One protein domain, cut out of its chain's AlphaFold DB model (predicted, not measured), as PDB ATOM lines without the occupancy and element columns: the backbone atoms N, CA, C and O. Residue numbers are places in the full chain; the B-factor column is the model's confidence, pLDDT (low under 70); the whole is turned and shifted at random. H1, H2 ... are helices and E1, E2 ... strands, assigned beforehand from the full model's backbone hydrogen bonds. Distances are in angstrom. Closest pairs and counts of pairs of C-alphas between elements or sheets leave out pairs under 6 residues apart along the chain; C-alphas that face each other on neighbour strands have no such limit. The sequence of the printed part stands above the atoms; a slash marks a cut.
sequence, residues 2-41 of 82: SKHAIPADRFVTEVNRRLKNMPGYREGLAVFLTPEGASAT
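AT A GLANCE: This is residues 2 to 41 of the 82 residues of an uncharacterized protein of Bordetella sp. H567 (UniProt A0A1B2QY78). A single helix, H1, stands at the middle of a loose, flat hairpin-like shape: the chain runs down H1, loops round and returns along one side of it, where the short strand E2 lies beside the helix, while the short strand E1 leads away from the helix's first end. Residues 21 to 27 of the loop stick out beyond the last end of H1, and residues 35 to 41 turn back towards its first end. The printed part has 40 residues, with two named strands and one named helix in the order E1, H1, E2; neither strand pairs with a named strand. The class is mixed, helices and strands, with under half of the residues in named elements. The whole is loose, with a radius of gyration of the C-alphas of 11.5 A, and spans 29 by 29 by 10 A.

HOW THE PARTS SIT: H1, residues 8 to 19, and E2, residues 31 to 34, have 7 pairs of C-alphas within 8 A, and their closest C-alphas, those of Val 12 and Phe 32, are 6.1 A apart. Their centres are 9.5 A apart. E1, residues 4 to 6, and H1 meet only through their link. E1 and E2 are apart. In H1 every O i to N i+4 pair is within hydrogen-bond range.

IN THESE COORDINATES: H1 is 15.9 A long from C-alpha 8 at (-15.843, 54.356, -98.871) to C-alpha 19 at (-25.198, 45.925, -108.607). E2 measures 9.4 A from Val 31 to Thr 34, whose C-alpha is at (-9.126, 46.142, -100.907). E1 measures 6.5 A from C-alpha 4 to C-alpha 6.

THE WHOLE: The two C-alphas farthest apart, those of Ser 2 and Glu 27, are 34.2 A apart. The printed part has no cut. The link from H1 to E2 is long, with 11 residues, and that from E1 to H1 is tight, with 1. The mean pLDDT of the printed part is 90.3, and residue 2 is under 70.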
ATOM      1  N   SER A   2     -24.325  70.225-104.886       64.69
ATOM      2  CA  SER A   2     -23.249  69.440-104.269       64.69
ATOM      3  C   SER A   2     -23.735  68.007-104.052       64.69
ATOM      4  O   SER A   2     -24.848  67.808-103.560       64.69
ATOM      5  N   LYS A   3     -22.946  67.012-104.468       80.50
ATOM      6  CA  LYS A   3     -23.255  65.598-104.218       80.50
ATOM      7  C   LYS A   3     -23.173  65.321-102.714       80.50
ATOM      8  O   LYS A   3     -22.423  65.982-101.999       80.50
ATOM      9  N   HIS A   4     -23.948  64.353-102.228       85.56
ATOM     10  CA  HIS A   4     -23.860  63.956-100.821       85.56
ATOM     11  C   HIS A   4     -22.562  63.171-100.604       85.56
ATOM     12  O   HIS A   4     -22.333  62.162-101.274       85.56
ATOM     13  N   ALA A   5     -21.720  63.641 -99.686       90.62
ATOM     14  CA  ALA A   5     -20.464  62.984 -99.356       90.62
ATOM     15  C   ALA A   5     -20.718  61.738 -98.491       90.62
ATOM     16  O   ALA A   5     -21.403  61.820 -97.469       90.62
ATOM     17  N   ILE A   6     -20.168  60.590 -98.890       93.00
ATOM     18  CA  ILE A   6     -20.248  59.323 -98.153       93.00
ATOM     19  C   ILE A   6     -18.860  58.687 -98.008       93.00
ATOM     20  O   ILE A   6     -18.027  58.829 -98.902       93.00
ATOM     21  N   PRO A   7     -18.594  57.948 -96.921       91.50
ATOM     22  CA  PRO A   7     -17.347  57.204 -96.770       91.50
ATOM     23  C   PRO A   7     -17.294  55.968 -97.686       91.50
ATOM     24  O   PRO A   7     -18.315  55.506 -98.205       91.50
ATOM     25  N   ALA A   8     -16.092  55.426 -97.897       91.75
ATOM     26  CA  ALA A   8     -15.843  54.356 -98.871       91.75
ATOM     27  C   ALA A   8     -16.578  53.032 -98.561       91.75
ATOM     28  O   ALA A   8     -16.990  52.319 -99.471       91.75
ATOM     29  N   ASP A   9     -16.803  52.711 -97.289       91.56
ATOM     30  CA  ASP A   9     -17.604  51.561 -96.846       91.56
ATOM     31  C   ASP A   9     -19.092  51.716 -97.216       91.56
ATOM     32  O   ASP A   9     -19.735  50.787 -97.720       91.56
ATOM     33  N   ARG A  10     -19.640  52.924 -97.041       93.75
ATOM     34  CA  ARG A  10     -21.000  53.265 -97.483       93.75
ATOM     35  C   ARG A  10     -21.094  53.298 -99.001       93.75
ATOM     36  O   ARG A  10     -22.097  52.841 -99.540       93.75
ATOM     37  N   PHE A  11     -20.049  53.753 -99.687       93.50
ATOM     38  CA  PHE A  11     -19.965  53.674-101.141       93.50
ATOM     39  C   PHE A  11     -20.060  52.224-101.631       93.50
ATOM     40  O   PHE A  11     -20.938  51.925-102.433       93.50
ATOM     41  N   VAL A  12     -19.252  51.306-101.087       93.75
ATOM     42  CA  VAL A  12     -19.324  49.868-101.411       93.75
ATOM     43  C   VAL A  12     -20.713  49.290-101.134       93.75
ATOM     44  O   VAL A  12     -21.255  48.551-101.958       93.75
ATOM     45  N   THR A  13     -21.329  49.665-100.012       95.06
ATOM     46  CA  THR A  13     -22.698  49.244 -99.674       95.06
ATOM     47  C   THR A  13     -23.703  49.692-100.743       95.06
ATOM     48  O   THR A  13     -24.524  48.901-101.206       95.06
ATOM     49  N   GLU A  14     -23.617  50.950-101.180       95.81
ATOM     50  CA  GLU A  14     -24.490  51.516-102.210       95.81
ATOM     51  C   GLU A  14     -24.228  50.944-103.609       95.81
ATOM     52  O   GLU A  14     -25.185  50.793-104.380       95.81
ATOM     53  N   VAL A  15     -22.974  50.599-103.930       95.56
ATOM     54  CA  VAL A  15     -22.614  49.895-105.170       95.56
ATOM     55  C   VAL A  15     -23.267  48.520-105.166       95.56
ATOM     56  O   VAL A  15     -24.072  48.237-106.047       95.56
ATOM     57  N   ASN A  16     -23.023  47.703-104.138       96.06
ATOM     58  CA  ASN A  16     -23.572  46.346-104.032       96.06
ATOM     59  C   ASN A  16     -25.103  46.315-104.039       96.06
ATOM     60  O   ASN A  16     -25.707  45.402-104.605       96.06
ATOM     61  N   ARG A  17     -25.752  47.328-103.453       95.88
ATOM     62  CA  ARG A  17     -27.213  47.467-103.493       95.88
ATOM     63  C   ARG A  17     -27.739  47.648-104.920       95.88
ATOM     64  O   ARG A  17     -28.774  47.079-105.253       95.88
ATOM     65  N   ARG A  18     -27.055  48.442-105.754       95.00
ATOM     66  CA  ARG A  18     -27.440  48.686-107.157       95.00
ATOM     67  C   ARG A  18     -26.994  47.563-108.088       95.00
ATOM     68  O   ARG A  18     -27.709  47.252-109.031       95.00
ATOM     69  N   LEU A  19     -25.853  46.945-107.793       94.56
ATOM     70  CA  LEU A  19     -25.198  45.925-108.607       94.56
ATOM     71  C   LEU A  19     -26.125  44.761-108.964       94.56
ATOM     72  O   LEU A  19     -26.133  44.323-110.107       94.56
ATOM     73  N   LYS A  20     -26.980  44.339-108.024       92.94
ATOM     74  CA  LYS A  20     -27.979  43.273-108.221       92.94
ATOM     75  C   LYS A  20     -28.981  43.538-109.350       92.94
ATOM     76  O   LYS A  20     -29.617  42.605-109.822       92.94
ATOM     77  N   ASN A  21     -29.132  44.795-109.762       94.00
ATOM     78  CA  ASN A  21     -30.048  45.211-110.821       94.00
ATOM     79  C   ASN A  21     -29.317  45.572-112.126       94.00
ATOM     80  O   ASN A  21     -29.950  46.088-113.045       94.00
ATOM     81  N   MET A  22     -27.996  45.364-112.208       94.38
ATOM     82  CA  MET A  22     -27.224  45.706-113.402       94.38
ATOM     83  C   MET A  22     -27.262  44.583-114.444       94.38
ATOM     84  O   MET A  22     -27.164  43.405-114.088       94.38
ATOM     85  N   PRO A  23     -27.339  44.920-115.744       92.00
ATOM     86  CA  PRO A  23     -27.050  43.968-116.809       92.00
ATOM     87  C   PRO A  23     -25.654  43.363-116.620       92.00
ATOM     88  O   PRO A  23     -24.704  44.089-116.341       92.00
ATOM     89  N   GLY A  24     -25.534  42.040-116.754       88.81
ATOM     90  CA  GLY A  24     -24.281  41.322-116.487       88.81
ATOM     91  C   GLY A  24     -24.066  40.944-115.017       88.81
ATOM     92  O   GLY A  24     -23.052  40.329-114.701       88.81
ATOM     93  N   TYR A  25     -25.010  41.260-114.118       92.94
ATOM     94  CA  TYR A  25     -24.967  40.761-112.746       92.94
ATOM     95  C   TYR A  25     -24.984  39.230-112.712       92.94
ATOM     96  O   TYR A  25     -25.822  38.580-113.341       92.94
ATOM     97  N   ARG A  26     -24.085  38.674-111.902       92.25
ATOM     98  CA  ARG A  26     -23.988  37.250-111.603       92.25
ATOM     99  C   ARG A  26     -24.175  37.027-110.110       92.25
ATOM    100  O   ARG A  26     -23.717  37.825-109.293       92.25
ATOM    101  N   GLU A  27     -24.807  35.920-109.735       93.38
ATOM    102  CA  GLU A  27     -24.877  35.524-108.330       93.38
ATOM    103  C   GLU A  27     -23.468  35.389-107.724       93.38
ATOM    104  O   GLU A  27     -22.559  34.824-108.333       93.38
ATOM    105  N   GLY A  28     -23.284  35.962-106.535       93.25
ATOM    106  CA  GLY A  28     -21.981  36.069-105.877       93.25
ATOM    107  C   GLY A  28     -21.160  37.294-106.284       93.25
ATOM    108  O   GLY A  28     -20.176  37.575-105.609       93.25
ATOM    109  N   LEU A  29     -21.568  38.052-107.317       95.00
ATOM    110  CA  LEU A  29     -20.884  39.283-107.706       95.00
ATOM    111  C   LEU A  29     -21.024  40.345-106.606       95.00
ATOM    112  O   LEU A  29     -22.135  40.791-106.300       95.00
ATOM    113  N   ALA A  30     -19.900  40.761-106.030       95.19
ATOM    114  CA  ALA A  30     -19.832  41.793-105.008       95.19
ATOM    115  C   ALA A  30     -18.565  42.640-105.156       95.19
ATOM    116  O   ALA A  30     -17.491  42.128-105.468       95.19
ATOM    117  N   VAL A  31     -18.700  43.935-104.881       94.31
ATOM    118  CA  VAL A  31     -17.601  44.887-104.715       94.31
ATOM    119  C   VAL A  31     -17.215  44.943-103.241       94.31
ATOM    120  O   VAL A  31     -18.075  44.890-102.360       94.31
ATOM    121  N   PHE A  32     -15.928  45.079-102.955       93.75
ATOM    122  CA  PHE A  32     -15.391  45.200-101.605       93.75
ATOM    123  C   PHE A  32     -14.233  46.201-101.561       93.75
ATOM    124  O   PHE A  32     -13.684  46.602-102.588       93.75
ATOM    125  N   LEU A  33     -13.882  46.637-100.352       91.94
ATOM    126  CA  LEU A  33     -12.668  47.414-100.116       91.94
ATOM    127  C   LEU A  33     -11.455  46.484-100.156       91.94
ATOM    128  O   LEU A  33     -11.508  45.404 -99.577       91.94
ATOM    129  N   THR A  34     -10.373  46.915-100.802       89.19
ATOM    130  CA  THR A  34      -9.126  46.142-100.907       89.19
ATOM    131  C   THR A  34      -8.099  46.643 -99.887       89.19
ATOM    132  O   THR A  34      -7.888  47.858 -99.811       89.19
ATOM    133  N   PRO A  35      -7.419  45.756 -99.132       88.19
ATOM    134  CA  PRO A  35      -7.624  44.301 -99.074       88.19
ATOM    135  C   PRO A  35      -8.963  43.926 -98.426       88.19
ATOM    136  O   PRO A  35      -9.524  44.717 -97.674       88.19
ATOM    137  N   GLU A  36      -9.462  42.719 -98.702       82.94
ATOM    138  CA  GLU A  36     -10.748  42.255 -98.170       82.94
ATOM    139  C   GLU A  36     -10.799  42.382 -96.634       82.94
ATOM    140  O   GLU A  36      -9.847  42.050 -95.926       82.94
ATOM    141  N   GLY A  37     -11.902  42.932 -96.115       81.25
ATOM    142  CA  GLY A  37     -12.053  43.260 -94.693       81.25
ATOM    143  C   GLY A  37     -11.430  44.597 -94.265       81.25
ATOM    144  O   GLY A  37     -11.523  44.962 -93.090       81.25
ATOM    145  N   ALA A  38     -10.822  45.359 -95.180       84.31
ATOM    146  CA  ALA A  38     -10.330  46.699 -94.875       84.31
ATOM    147  C   ALA A  38     -11.470  47.670 -94.527       84.31
ATOM    148  O   ALA A  38     -12.548  47.653 -95.119       84.31
ATOM    149  N   SER A  39     -11.194  48.576 -93.589       83.56
ATOM    150  CA  SER A  39     -12.027  49.750 -93.325       83.56
ATOM    151  C   SER A  39     -11.742  50.856 -94.342       83.56
ATOM    152  O   SER A  39     -10.670  50.892 -94.947       83.56
ATOM    153  N   ALA A  40     -12.636  51.845 -94.448       80.19
ATOM    154  CA  ALA A  40     -12.439  53.019 -95.308       80.19
ATOM    155  C   ALA A  40     -11.111  53.773 -95.054       80.19
ATOM    156  O   ALA A  40     -10.600  54.444 -95.943       80.19
ATOM    157  N   THR A  41     -10.529  53.652 -93.856       81.56
ATOM    158  CA  THR A  41      -9.247  54.273 -93.477       81.56
ATOM    159  C   THR A  41      -8.009  53.462 -93.860       81.56
ATOM    160  O   THR A  41      -6.912  54.017 -93.891       81.56
TER     161      THR A  41